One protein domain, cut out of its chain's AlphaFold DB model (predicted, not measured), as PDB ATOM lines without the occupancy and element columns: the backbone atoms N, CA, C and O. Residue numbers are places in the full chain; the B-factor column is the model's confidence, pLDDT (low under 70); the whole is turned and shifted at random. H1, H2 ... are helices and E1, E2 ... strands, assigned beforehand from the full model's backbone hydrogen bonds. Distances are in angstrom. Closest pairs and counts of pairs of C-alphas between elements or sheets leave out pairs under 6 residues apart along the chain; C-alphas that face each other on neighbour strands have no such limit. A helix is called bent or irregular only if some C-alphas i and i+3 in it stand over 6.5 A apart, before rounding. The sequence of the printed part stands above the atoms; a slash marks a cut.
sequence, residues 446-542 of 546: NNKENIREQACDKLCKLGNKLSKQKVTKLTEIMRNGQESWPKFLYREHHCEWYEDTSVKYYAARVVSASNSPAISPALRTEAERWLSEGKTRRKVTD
ATOM      1  N   ASN A 446      40.626  -0.383   5.633       93.31
ATOM      2  CA  ASN A 446      40.592   0.356   4.375       93.31
ATOM      3  C   ASN A 446      39.468  -0.163   3.466       93.31
ATOM      4  O   ASN A 446      39.239  -1.365   3.407       93.31
ATOM      5  N   ASN A 447      38.818   0.709   2.692       88.38
ATOM      6  CA  ASN A 447      37.756   0.311   1.762       88.38
ATOM      7  C   ASN A 447      38.256  -0.507   0.553       88.38
ATOM      8  O   ASN A 447      37.485  -1.286  -0.009       88.38
ATOM      9  N   LYS A 448      39.538  -0.403   0.178       91.25
ATOM     10  CA  LYS A 448      40.130  -1.155  -0.938       91.25
ATOM     11  C   LYS A 448      40.675  -2.515  -0.486       91.25
ATOM     12  O   LYS A 448      41.546  -2.589   0.381       91.25
ATOM     13  N   GLU A 449      40.219  -3.586  -1.137       89.06
ATOM     14  CA  GLU A 449      40.614  -4.973  -0.832       89.06
ATOM     15  C   GLU A 449      42.127  -5.197  -0.929       89.06
ATOM     16  O   GLU A 449      42.724  -5.753  -0.011       89.06
ATOM     17  N   ASN A 450      42.765  -4.692  -1.985       92.38
ATOM     18  CA  ASN A 450      44.205  -4.851  -2.193       92.38
ATOM     19  C   ASN A 450      45.052  -4.265  -1.045       92.38
ATOM     20  O   ASN A 450      46.091  -4.826  -0.702       92.38
ATOM     21  N   ILE A 451      44.611  -3.164  -0.422       93.00
ATOM     22  CA  ILE A 451      45.291  -2.560   0.733       93.00
ATOM     23  C   ILE A 451      45.138  -3.458   1.965       93.00
ATOM     24  O   ILE A 451      46.118  -3.664   2.684       93.00
ATOM     25  N   ARG A 452      43.949  -4.033   2.188       93.81
ATOM     26  CA  ARG A 452      43.694  -4.961   3.303       93.81
ATOM     27  C   ARG A 452      44.496  -6.251   3.164       93.81
ATOM     28  O   ARG A 452      45.133  -6.678   4.125       93.81
ATOM     29  N   GLU A 453      44.522  -6.844   1.972       92.25
ATOM     30  CA  GLU A 453      45.325  -8.040   1.692       92.25
ATOM     31  C   GLU A 453      46.815  -7.770   1.892       92.25
ATOM     32  O   GLU A 453      47.491  -8.510   2.608       92.25
ATOM     33  N   GLN A 454      47.317  -6.655   1.355       93.62
ATOM     34  CA  GLN A 454      48.712  -6.271   1.532       93.62
ATOM     35  C   GLN A 454      49.056  -6.020   3.009       93.62
ATOM     36  O   GLN A 454      50.147  -6.380   3.458       93.62
ATOM     37  N   ALA A 455      48.158  -5.396   3.773       93.81
ATOM     38  CA  ALA A 455      48.335  -5.177   5.203       93.81
ATOM     39  C   ALA A 455      48.339  -6.496   5.987       93.81
ATOM     40  O   ALA A 455      49.203  -6.687   6.843       93.81
ATOM     41  N   CYS A 456      47.443  -7.426   5.647       92.81
ATOM     42  CA  CYS A 456      47.407  -8.770   6.210       92.81
ATOM     43  C   CYS A 456      48.734  -9.501   5.971       92.81
ATOM     44  O   CYS A 456      49.365  -9.951   6.922       92.81
ATOM     45  N   ASP A 457      49.215  -9.545   4.727       93.56
ATOM     46  CA  ASP A 457      50.471 -10.219   4.391       93.56
ATOM     47  C   ASP A 457      51.676  -9.581   5.095       93.56
ATOM     48  O   ASP A 457      52.572 -10.283   5.569       93.56
ATOM     49  N   LYS A 458      51.700  -8.246   5.210       92.62
ATOM     50  CA  LYS A 458      52.750  -7.531   5.950       92.62
ATOM     51  C   LYS A 458      52.703  -7.838   7.449       92.62
ATOM     52  O   LYS A 458      53.760  -8.040   8.039       92.62
ATOM     53  N   LEU A 459      51.518  -7.921   8.056       93.38
ATOM     54  CA  LEU A 459      51.360  -8.300   9.465       93.38
ATOM     55  C   LEU A 459      51.745  -9.763   9.719       93.38
ATOM     56  O   LEU A 459      52.426 -10.039  10.705       93.38
ATOM     57  N   CYS A 460      51.394 -10.685   8.819       91.25
ATOM     58  CA  CYS A 460      51.829 -12.083   8.899       91.25
ATOM     59  C   CYS A 460      53.359 -12.193   8.857       91.25
ATOM     60  O   CYS A 460      53.953 -12.898   9.671       91.25
ATOM     61  N   LYS A 461      54.012 -11.436   7.959       90.94
ATOM     62  CA  LYS A 461      55.480 -11.398   7.830       90.94
ATOM     63  C   LYS A 461      56.194 -10.839   9.060       90.94
ATOM     64  O   LYS A 461      57.357 -11.172   9.270       90.94
ATOM     65  N   LEU A 462      55.536 -10.009   9.875       89.19
ATOM     66  CA  LEU A 462      56.117  -9.553  11.141       89.19
ATOM     67  C   LEU A 462      56.263 -10.703  12.146       89.19
ATOM     68  O   LEU A 462      57.212 -10.681  12.924       89.19
ATOM     69  N   GLY A 463      55.377 -11.707  12.113       87.06
ATOM     70  CA  GLY A 463      55.522 -12.963  12.853       87.06
ATOM     71  C   GLY A 463      55.890 -12.773  14.328       87.06
ATOM     72  O   GLY A 463      55.139 -12.181  15.105       87.06
ATOM     73  N   ASN A 464      57.080 -13.244  14.706       86.94
ATOM     74  CA  ASN A 464      57.621 -13.153  16.066       86.94
ATOM     75  C   ASN A 464      57.906 -11.721  16.552       86.94
ATOM     76  O   ASN A 464      58.011 -11.508  17.756       86.94
ATOM     77  N   LYS A 465      57.994 -10.739  15.647       87.38
ATOM     78  CA  LYS A 465      58.208  -9.320  15.969       87.38
ATOM     79  C   LYS A 465      56.914  -8.596  16.369       87.38
ATOM     80  O   LYS A 465      56.957  -7.419  16.720       87.38
ATOM     81  N   LEU A 466      55.753  -9.256  16.294       88.56
ATOM     82  CA  LEU A 466      54.475  -8.653  16.673       88.56
ATOM     83  C   LEU A 466      54.319  -8.645  18.200       88.56
ATOM     84  O   LEU A 466      54.261  -9.705  18.826       88.56
ATOM     85  N   SER A 467      54.231  -7.455  18.797       89.88
ATOM     86  CA  SER A 467      54.118  -7.304  20.250       89.88
ATOM     87  C   SER A 467      52.781  -7.822  20.791       89.88
ATOM     88  O   SER A 467      51.753  -7.799  20.106       89.88
ATOM     89  N   LYS A 468      52.772  -8.255  22.060       91.62
ATOM     90  CA  LYS A 468      51.580  -8.796  22.743       91.62
ATOM     91  C   LYS A 468      50.377  -7.852  22.648       91.62
ATOM     92  O   LYS A 468      49.279  -8.299  22.349       91.62
ATOM     93  N   GLN A 469      50.598  -6.546  22.814       92.31
ATOM     94  CA  GLN A 469      49.548  -5.528  22.680       92.31
ATOM     95  C   GLN A 469      48.927  -5.501  21.274       92.31
ATOM     96  O   GLN A 469      47.716  -5.344  21.138       92.31
ATOM     97  N   LYS A 470      49.733  -5.672  20.216       93.38
ATOM     98  CA  LYS A 470      49.234  -5.710  18.833       93.38
ATOM     99  C   LYS A 470      48.476  -7.004  18.543       93.38
ATOM    100  O   LYS A 470      47.459  -6.941  17.861       93.38
ATOM    101  N   VAL A 471      48.909  -8.135  19.109       93.25
ATOM    102  CA  VAL A 471      48.139  -9.391  19.054       93.25
ATOM    103  C   VAL A 471      46.788  -9.217  19.742       93.25
ATOM    104  O   VAL A 471      45.771  -9.512  19.127       93.25
ATOM    105  N   THR A 472      46.746  -8.650  20.953       93.88
ATOM    106  CA  THR A 472      45.483  -8.356  21.651       93.88
ATOM    107  C   THR A 472      44.569  -7.468  20.810       93.88
ATOM    108  O   THR A 472      43.390  -7.780  20.661       93.88
ATOM    109  N   LYS A 473      45.114  -6.418  20.179       94.44
ATOM    110  CA  LYS A 473      44.333  -5.558  19.284       94.44
ATOM    111  C   LYS A 473      43.764  -6.330  18.093       94.44
ATOM    112  O   LYS A 473      42.595  -6.163  17.775       94.44
ATOM    113  N   LEU A 474      44.552  -7.192  17.452       94.69
ATOM    114  CA  LEU A 474      44.070  -8.046  16.361       94.69
ATOM    115  C   LEU A 474      42.977  -9.014  16.829       94.69
ATOM    116  O   LEU A 474      41.992  -9.195  16.124       94.69
ATOM    117  N   THR A 475      43.104  -9.584  18.028       94.56
ATOM    118  CA  THR A 475      42.071 -10.439  18.630       94.56
ATOM    119  C   THR A 475      40.775  -9.674  18.902       94.56
ATOM    120  O   THR A 475      39.694 -10.195  18.638       94.56
ATOM    121  N   GLU A 476      40.852  -8.431  19.384       94.56
ATOM    122  CA  GLU A 476      39.675  -7.566  19.549       94.56
ATOM    123  C   GLU A 476      38.982  -7.301  18.210       94.56
ATOM    124  O   GLU A 476      37.762  -7.426  18.117       94.56
ATOM    125  N   ILE A 477      39.753  -6.974  17.167       94.12
ATOM    126  CA  ILE A 477      39.227  -6.737  15.815       94.12
ATOM    127  C   ILE A 477      38.571  -8.009  15.269       94.12
ATOM    128  O   ILE A 477      37.471  -7.951  14.726       94.12
ATOM    129  N   MET A 478      39.214  -9.161  15.459       94.31
ATOM    130  CA  MET A 478      38.702 -10.468  15.049       94.31
ATOM    131  C   MET A 478      37.355 -10.790  15.704       94.31
ATOM    132  O   MET A 478      36.437 -11.231  15.023       94.31
ATOM    133  N   ARG A 479      37.207 -10.551  17.011       93.25
ATOM    134  CA  ARG A 479      35.975 -10.884  17.745       93.25
ATOM    135  C   ARG A 479      34.859  -9.865  17.504       93.25
ATOM    136  O   ARG A 479      33.711 -10.243  17.259       93.25
ATOM    137  N   ASN A 480      35.202  -8.577  17.518       92.62
ATOM    138  CA  ASN A 480      34.233  -7.485  17.649       92.62
ATOM    139  C   ASN A 480      34.134  -6.566  16.421       92.62
ATOM    140  O   ASN A 480      33.285  -5.680  16.405       92.62
ATOM    141  N   GLY A 481      34.979  -6.734  15.400       89.38
ATOM    142  CA  GLY A 481      34.977  -5.867  14.220       89.38
ATOM    143  C   GLY A 481      33.669  -5.950  13.428       89.38
ATOM    144  O   GLY A 481      33.213  -7.044  13.116       89.38
ATOM    145  N   GLN A 482      33.058  -4.811  13.101       88.06
ATOM    146  CA  GLN A 482      31.738  -4.779  12.446       88.06
ATOM    147  C   GLN A 482      31.776  -4.404  10.962       88.06
ATOM    148  O   GLN A 482      30.786  -4.597  10.264       88.06
ATOM    149  N   GLU A 483      32.900  -3.894  10.463       89.75
ATOM    150  CA  GLU A 483      33.004  -3.488   9.063       89.75
ATOM    151  C   GLU A 483      33.056  -4.698   8.124       89.75
ATOM    152  O   GLU A 483      33.789  -5.666   8.363       89.75
ATOM    153  N   SER A 484      32.281  -4.621   7.043       89.00
ATOM    154  CA  SER A 484      32.261  -5.590   5.955       89.00
ATOM    155  C   SER A 484      32.199  -4.888   4.603       89.00
ATOM    156  O   SER A 484      31.657  -3.789   4.469       89.00
ATOM    157  N   TRP A 485      32.788  -5.528   3.593       89.44
ATOM    158  CA  TRP A 485      32.843  -5.000   2.236       89.44
ATOM    159  C   TRP A 485      32.339  -6.043   1.238       89.44
ATOM    160  O   TRP A 485      32.896  -7.148   1.205       89.44
ATOM    161  N   PRO A 486      31.334  -5.703   0.410       86.06
ATOM    162  CA  PRO A 486      30.849  -6.583  -0.638       86.06
ATOM    163  C   PRO A 486      31.847  -6.652  -1.794       86.06
ATOM    164  O   PRO A 486      32.355  -5.633  -2.266       86.06
ATOM    165  N   LYS A 487      32.077  -7.863  -2.293       83.31
ATOM    166  CA  LYS A 487      32.823  -8.146  -3.517       83.31
ATOM    167  C   LYS A 487      31.911  -8.868  -4.492       83.31
ATOM    168  O   LYS A 487      31.408  -9.946  -4.185       83.31
ATOM    169  N   PHE A 488      31.704  -8.284  -5.666       82.44
ATOM    170  CA  PHE A 488      30.984  -8.955  -6.742       82.44
ATOM    171  C   PHE A 488      31.770 -10.191  -7.196       82.44
ATOM    172  O   PHE A 488      32.964 -10.094  -7.485       82.44
ATOM    173  N   LEU A 489      31.110 -11.348  -7.228       83.06
ATOM    174  CA  LEU A 489      31.705 -12.597  -7.697       83.06
ATOM    175  C   LEU A 489      31.414 -12.797  -9.184       83.06
ATOM    176  O   LEU A 489      32.333 -12.846  -9.997       83.06
ATOM    177  N   TYR A 490      30.134 -12.941  -9.520       79.25
ATOM    178  CA  TYR A 490      29.628 -13.155 -10.873       79.25
ATOM    179  C   TYR A 490      28.103 -12.965 -10.897       79.25
ATOM    180  O   TYR A 490      27.442 -12.912  -9.853       79.25
ATOM    181  N   ARG A 491      27.541 -12.887 -12.106       77.12
ATOM    182  CA  ARG A 491      26.096 -12.857 -12.359       77.12
ATOM    183  C   ARG A 491      25.669 -14.165 -13.012       77.12
ATOM    184  O   ARG A 491      26.308 -14.608 -13.962       77.12
ATOM    185  N   GLU A 492      24.581 -14.749 -12.528       79.12
ATOM    186  CA  GLU A 492      23.957 -15.937 -13.115       79.12
ATOM    187  C   GLU A 492      22.459 -15.668 -13.297       79.12
ATOM    188  O   GLU A 492      21.740 -15.400 -12.331       79.12
ATOM    189  N   HIS A 493      21.995 -15.680 -14.551       81.94
ATOM    190  CA  HIS A 493      20.641 -15.267 -14.935       81.94
ATOM    191  C   HIS A 493      20.259 -13.873 -14.363       81.94
ATOM    192  O   HIS A 493      20.886 -12.861 -14.694       81.94
ATOM    193  N   HIS A 494      19.250 -13.828 -13.482       72.88
ATOM    194  CA  HIS A 494      18.698 -12.633 -12.819       72.88
ATOM    195  C   HIS A 494      19.240 -12.426 -11.395       72.88
ATOM    196  O   HIS A 494      18.599 -11.793 -10.559       72.88
ATOM    197  N   CYS A 495      20.375 -13.039 -11.061       75.94
ATOM    198  CA  CYS A 495      20.918 -13.020  -9.709       75.94
ATOM    199  C   CYS A 495      22.375 -12.567  -9.712       75.94
ATOM    200  O   CYS A 495      23.208 -13.108 -10.442       75.94
ATOM    201  N   GLU A 496      22.683 -11.599  -8.856       81.50
ATOM    202  CA  GLU A 496      24.045 -11.160  -8.586       81.50
ATOM    203  C   GLU A 496      24.545 -11.809  -7.298       81.50
ATOM    204  O   GLU A 496      23.883 -11.772  -6.255       81.50
ATOM    205  N   TRP A 497      25.724 -12.419  -7.369       81.62
ATOM    206  CA  TRP A 497      26.366 -13.036  -6.217       81.62
ATOM    207  C   TRP A 497      27.450 -12.122  -5.666       81.62
ATOM    208  O   TRP A 497      28.394 -11.757  -6.370       81.62
ATOM    209  N   TYR A 498      27.339 -11.808  -4.380       83.00
ATOM    210  CA  TYR A 498      28.334 -11.047  -3.638       83.00
ATOM    211  C   TYR A 498      28.965 -11.924  -2.551       83.00
ATOM    212  O   TYR A 498      28.282 -12.724  -1.909       83.00
ATOM    213  N   GLU A 499      30.266 -11.761  -2.331       84.19
ATOM    214  CA  GLU A 499      30.967 -12.225  -1.133       84.19
ATOM    215  C   GLU A 499      31.261 -11.009  -0.258       84.19
ATOM    216  O   GLU A 499      32.012 -10.122  -0.657       84.19
ATOM    217  N   ASP A 500      30.677 -10.958   0.932       83.94
ATOM    218  CA  ASP A 500      31.019  -9.941   1.914       83.94
ATOM    219  C   ASP A 500      32.209 -10.451   2.734       83.94
ATOM    220  O   ASP A 500      32.147 -11.502   3.381       83.94
ATOM    221  N   THR A 501      33.313  -9.706   2.695       85.31
ATOM    222  CA  THR A 501      34.489  -9.962   3.536       85.31
ATOM    223  C   THR A 501      34.490  -8.982   4.695       85.31
ATOM    224  O   THR A 501      34.386  -7.772   4.496       85.31
ATOM    225  N   SER A 502      34.583  -9.491   5.922       89.69
ATOM    226  CA  SER A 502      34.616  -8.655   7.126       89.69
ATOM    227  C   SER A 502      36.039  -8.298   7.554       89.69
ATOM    228  O   SER A 502      36.999  -9.013   7.261       89.69
ATOM    229  N   VAL A 503      36.197  -7.230   8.336       91.50
ATOM    230  CA  VAL A 503      37.476  -6.938   9.008       91.50
ATOM    231  C   VAL A 503      37.898  -8.085   9.940       91.50
ATOM    232  O   VAL A 503      39.093  -8.344  10.105       91.50
ATOM    233  N   LYS A 504      36.920  -8.839  10.473       93.19
ATOM    234  CA  LYS A 504      37.154 -10.050  11.271       93.19
ATOM    235  C   LYS A 504      37.928 -11.097  10.483       93.19
ATOM    236  O   LYS A 504      38.889 -11.644  11.012       93.19
ATOM    237  N   TYR A 505      37.568 -11.317   9.215       92.50
ATOM    238  CA  TYR A 505      38.261 -12.253   8.327       92.50
ATOM    239  C   TYR A 505      39.750 -11.909   8.181       92.50
ATOM    240  O   TYR A 505      40.610 -12.774   8.347       92.50
ATOM    241  N   TYR A 506      40.083 -10.640   7.924       93.50
ATOM    242  CA  TYR A 506      41.484 -10.239   7.758       93.50
ATOM    243  C   TYR A 506      42.270 -10.310   9.072       93.50
ATOM    244  O   TYR A 506      43.403 -10.790   9.079       93.50
ATOM    245  N   ALA A 507      41.679  -9.893  10.194       93.62
ATOM    246  CA  ALA A 507      42.316 -10.024  11.504       93.62
ATOM    247  C   ALA A 507      42.532 -11.500  11.891       93.62
ATOM    248  O   ALA A 507      43.620 -11.860  12.343       93.62
ATOM    249  N   ALA A 508      41.543 -12.361  11.635       94.00
ATOM    250  CA  ALA A 508      41.635 -13.806  11.819       94.00
ATOM    251  C   ALA A 508      42.752 -14.419  10.969       94.00
ATOM    252  O   ALA A 508      43.547 -15.209  11.473       94.00
ATOM    253  N   ARG A 509      42.890 -14.002   9.704       94.38
ATOM    254  CA  ARG A 509      43.974 -14.460   8.821       94.38
ATOM    255  C   ARG A 509      45.350 -14.116   9.382       94.38
ATOM    256  O   ARG A 509      46.231 -14.972   9.372       94.38
ATOM    257  N   VAL A 510      45.525 -12.908   9.921       94.06
ATOM    258  CA  VAL A 510      46.784 -12.518  10.575       94.06
ATOM    259  C   VAL A 510      47.055 -13.367  11.817       94.06
ATOM    260  O   VAL A 510      48.169 -13.857  11.981       94.06
ATOM    261  N   VAL A 511      46.064 -13.557  12.692       94.19
ATOM    262  CA  VAL A 511      46.228 -14.335  13.933       94.19
ATOM    263  C   VAL A 511      46.479 -15.820  13.639       94.19
ATOM    264  O   VAL A 511      47.308 -16.444  14.295       94.19
ATOM    265  N   SER A 512      45.819 -16.378  12.626       94.00
ATOM    266  CA  SER A 512      46.008 -17.767  12.204       94.00
ATOM    267  C   SER A 512      47.410 -17.996  11.622       94.00
ATOM    268  O   SER A 512      48.118 -18.904  12.059       94.00
ATOM    269  N   ALA A 513      47.843 -17.132  10.696       92.81
ATOM    270  CA  ALA A 513      49.079 -17.322   9.937       92.81
ATOM    271  C   ALA A 513      50.345 -16.755  10.607       92.81
ATOM    272  O   ALA A 513      51.457 -17.053  10.172       92.81
ATOM    273  N   SER A 514      50.217 -15.914  11.638       91.31
ATOM    274  CA  SER A 514      51.371 -15.330  12.324       91.31
ATOM    275  C   SER A 514      52.020 -16.308  13.309       91.31
ATOM    276  O   SER A 514      51.359 -16.978  14.106       91.31
ATOM    277  N   ASN A 515      53.353 -16.318  13.310       90.62
ATOM    278  CA  ASN A 515      54.186 -17.076  14.249       90.62
ATOM    279  C   ASN A 515      54.572 -16.258  15.498       90.62
ATOM    280  O   ASN A 515      55.648 -16.455  16.062       90.62
ATOM    281  N   SER A 516      53.736 -15.302  15.918       89.88
ATOM    282  CA  SER A 516      53.988 -14.543  17.150       89.88
ATOM    283  C   SER A 516      53.901 -15.450  18.386       89.88
ATOM    284  O   SER A 516      52.913 -16.171  18.529       89.88
ATOM    285  N   PRO A 517      54.860 -15.379  19.331       89.75
ATOM    286  CA  PRO A 517      54.803 -16.144  20.580       89.75
ATOM    287  C   PRO A 517      53.634 -15.727  21.487       89.75
ATOM    288  O   PRO A 517      53.284 -16.447  22.416       89.75
ATOM    289  N   ALA A 518      53.018 -14.567  21.233       90.62
ATOM    290  CA  ALA A 518      51.837 -14.116  21.957       90.62
ATOM    291  C   ALA A 518      50.527 -14.771  21.465       90.62
ATOM    292  O   ALA A 518      49.483 -14.544  22.075       90.62
ATOM    293  N   ILE A 519      50.562 -15.569  20.389       92.50
ATOM    294  CA  ILE A 519      49.397 -16.289  19.857       92.50
ATOM    295  C   ILE A 519      49.406 -17.718  20.404       92.50
ATOM    296  O   ILE A 519      50.271 -18.522  20.063       92.50
ATOM    297  N   SER A 520      48.435 -18.041  21.259       93.38
ATOM    298  CA  SER A 520      48.278 -19.396  21.795       93.38
ATOM    299  C   SER A 520      47.646 -20.344  20.762       93.38
ATOM    300  O   SER A 520      46.917 -19.883  19.879       93.38
ATOM    301  N   PRO A 521      47.845 -21.673  20.883       93.31
ATOM    302  CA  PRO A 521      47.176 -22.648  20.018       93.31
ATOM    303  C   PRO A 521      45.649 -22.494  20.015       93.31
ATOM    304  O   PRO A 521      45.036 -22.511  18.956       93.31
ATOM    305  N   ALA A 522      45.049 -22.237  21.183       94.12
ATOM    306  CA  ALA A 522      43.611 -22.000  21.305       94.12
ATOM    307  C   ALA A 522      43.154 -20.755  20.526       94.12
ATOM    308  O   ALA A 522      42.143 -20.798  19.831       94.12
ATOM    309  N   LEU A 523      43.922 -19.659  20.600       94.31
ATOM    310  CA  LEU A 523      43.627 -18.439  19.848       94.31
ATOM    311  C   LEU A 523      43.773 -18.656  18.332       94.31
ATOM    312  O   LEU A 523      43.015 -18.080  17.556       94.31
ATOM    313  N   ARG A 524      44.717 -19.502  17.904       93.88
ATOM    314  CA  ARG A 524      44.884 -19.878  16.495       93.88
ATOM    315  C   ARG A 524      43.691 -20.686  15.977       93.88
ATOM    316  O   ARG A 524      43.158 -20.343  14.929       93.88
ATOM    317  N   THR A 525      43.224 -21.680  16.733       93.56
ATOM    318  CA  THR A 525      42.015 -22.452  16.391       93.56
ATOM    319  C   THR A 525      40.766 -21.566  16.356       93.56
ATOM    320  O   THR A 525      39.926 -21.702  15.470       93.56
ATOM    321  N   GLU A 526      40.647 -20.609  17.281       93.75
ATOM    322  CA  GLU A 526      39.570 -19.617  17.243       93.75
ATOM    323  C   GLU A 526      39.640 -18.759  15.969       93.75
ATOM    324  O   GLU A 526      38.623 -18.542  15.312       93.75
ATOM    325  N   ALA A 527      40.833 -18.305  15.582       93.75
ATOM    326  CA  ALA A 527      41.024 -17.541  14.356       93.75
ATOM    327  C   ALA A 527      40.661 -18.349  13.098       93.75
ATOM    328  O   ALA A 527      40.026 -17.816  12.192       93.75
ATOM    329  N   GLU A 528      40.987 -19.641  13.047       92.69
ATOM    330  CA  GLU A 528      40.590 -20.529  11.943       92.69
ATOM    331  C   GLU A 528      39.068 -20.634  11.792       92.69
ATOM    332  O   GLU A 528      38.557 -20.639  10.673       92.69
ATOM    333  N   ARG A 529      38.325 -20.622  12.903       89.81
ATOM    334  CA  ARG A 529      36.859 -20.557  12.874       89.81
ATOM    335  C   ARG A 529      36.350 -19.227  12.306       89.81
ATOM    336  O   ARG A 529      35.431 -19.210  11.494       89.81
ATOM    337  N   TRP A 530      36.972 -18.106  12.662       87.44
ATOM    338  CA  TRP A 530      36.601 -16.800  12.103       87.44
ATOM    339  C   TRP A 530      36.956 -16.644  10.617       87.44
ATOM    340  O   TRP A 530      36.369 -15.799   9.941       87.44
ATOM    341  N   LEU A 531      37.870 -17.454  10.073       88.75
ATOM    342  CA  LEU A 531      38.143 -17.469   8.633       88.75
ATOM    343  C   LEU A 531      36.970 -18.019   7.814       88.75
ATOM    344  O   LEU A 531      36.747 -17.533   6.704       88.75
ATOM    345  N   SER A 532      36.228 -18.997   8.344       80.62
ATOM    346  CA  SER A 532      35.035 -19.539   7.684       80.62
ATOM    347  C   SER A 532      33.800 -18.671   7.927       80.62
ATOM    348  O   SER A 532      33.034 -18.445   6.997       80.62
ATOM    349  N   GLU A 533      33.635 -18.126   9.136       79.25
ATOM    350  CA  GLU A 533      32.493 -17.267   9.493       79.25
ATOM    351  C   GLU A 533      32.621 -15.828   8.951       79.25
ATOM    352  O   GLU A 533      31.625 -15.140   8.741       79.25
ATOM    353  N   GLY A 534      33.844 -15.352   8.701       70.06
ATOM    354  CA  GLY A 534      34.124 -13.981   8.264       70.06
ATOM    355  C   GLY A 534      33.877 -13.700   6.775       70.06
ATOM    356  O   GLY A 534      34.048 -12.546   6.361       70.06
ATOM    357  N   LYS A 535      33.496 -14.728   6.001       80.38
ATOM    358  CA  LYS A 535      33.075 -14.654   4.598       80.38
ATOM    359  C   LYS A 535      31.618 -15.084   4.472       80.38
ATOM    360  O   LYS A 535      31.297 -16.242   4.719       80.38
ATOM    361  N   THR A 536      30.752 -14.192   4.007       79.31
ATOM    362  CA  THR A 536      29.346 -14.530   3.743       79.31
ATOM    363  C   THR A 536      29.019 -14.333   2.275       79.31
ATOM    364  O   THR A 536      29.278 -13.274   1.711       79.31
ATOM    365  N   ARG A 537      28.431 -15.351   1.644       78.38
ATOM    366  CA  ARG A 537      27.896 -15.226   0.285       78.38
ATOM    367  C   ARG A 537      26.435 -14.831   0.359       78.38
ATOM    368  O   ARG A 537      25.646 -15.528   0.993       78.38
ATOM    369  N   ARG A 538      26.078 -13.742  -0.313       81.19
ATOM    370  CA  ARG A 538      24.688 -13.316  -0.469       81.19
ATOM    371  C   ARG A 538      24.317 -13.267  -1.941       81.19
ATOM    372  O   ARG A 538      25.083 -12.796  -2.781       81.19
ATOM    373  N   LYS A 539      23.125 -13.775  -2.230       79.00
ATOM    374  CA  LYS A 539      22.499 -13.731  -3.544       79.00
ATOM    375  C   LYS A 539      21.509 -12.577  -3.537       79.00
ATOM    376  O   LYS A 539      20.585 -12.578  -2.730       79.00
ATOM    377  N   VAL A 540      21.713 -11.604  -4.413       79.88
ATOM    378  CA  VAL A 540      20.755 -10.525  -4.643       79.88
ATOM    379  C   VAL A 540      20.003 -10.879  -5.916       79.88
ATOM    380  O   VAL A 540      20.567 -10.880  -7.009       79.88
ATOM    381  N   THR A 541      18.742 -11.266  -5.764       73.31
ATOM    382  CA  THR A 541      17.807 -11.356  -6.886       73.31
ATOM    383  C   THR A 541      17.513  -9.944  -7.354       73.31
ATOM    384  O   THR A 541      16.999  -9.144  -6.575       73.31
ATOM    385  N   ASP A 542      17.870  -9.645  -8.598       60.75
ATOM    386  CA  ASP A 542      17.483  -8.410  -9.266       60.75
ATOM    387  C   ASP A 542      15.946  -8.406  -9.374       60.75
ATOM    388  O   ASP A 542      15.395  -9.296 -10.028       60.75
TER     389      ASP A 542
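This is residues 446 to 542 of the 546 residues of an uncharacterized protein of Deltaproteobacteria bacterium RIFOXYD12_FULL_50_9 (UniProt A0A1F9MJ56). Four helices cluster at one end of a rod, H3 in the middle with H1, H2 and H4 packed round it, and a narrow, strongly twisted sheet of three strands extends the rod at the other end. The 97 printed residues run H1 H2 E1 E2 H3 H4 E3, a mixed class of helices and strands, with the antiparallel sheet in the order E1 E2 E3. The whole is only just compact, close to loose, with a radius of gyration of the C-alphas of 14.9 A, and spans 49 by 24 by 18 A, only just a rod.

Start at H1, residues 449 to 465, which touches the hub H3, residues 503 to 513; the closest C-alphas, of Cys 460 and Val 510, are 5.3 A apart. H2, residues 468 to 480, touches H3 at a steep tilt of 44 degrees, opposite ways; the closest C-alphas, of Met 478 and Lys 504, are 4.1 A apart. Next look at the hairpin of E1, residues 484 to 492, and E2, residues 495 to 502: N 487 and O 499 are within hydrogen-bond range at 2.8 A. H4, residues 521 to 533, forms a helical hairpin with H3, the closest C-alphas, of Ala 508 and Ala 527, being 4.6 A apart. In E3, residues 535 to 541, find N 538 and O 498 of E2 at 2.9 A. H3 only grazes the sheet, with residues 503 to 508. H1 and H4 are apart. Each O i to N i+4 pair is within range in H2 and H3, against 10 of 13 in H1 and 8 of 9 in H4.

Find C-alpha 449 at (40.614, -4.973, -0.832); from there H1 runs 24.7 A to C-alpha 465, irregular where C-alphas 461 and 464 are 8.7 A apart. H2 is 18.1 A long, E1 23.2 A, E2 22.1 A, H3 15.6 A and H4 18.8 A. E3 runs 19.4 A to C-alpha 541 at (17.807, -11.356, -6.886).

The C-alphas farthest apart, of His 494 and Pro 517, are 49.3 A apart. The printed part has no cut and no long link. Its mean pLDDT is 88.5, and residue 542 is under 70.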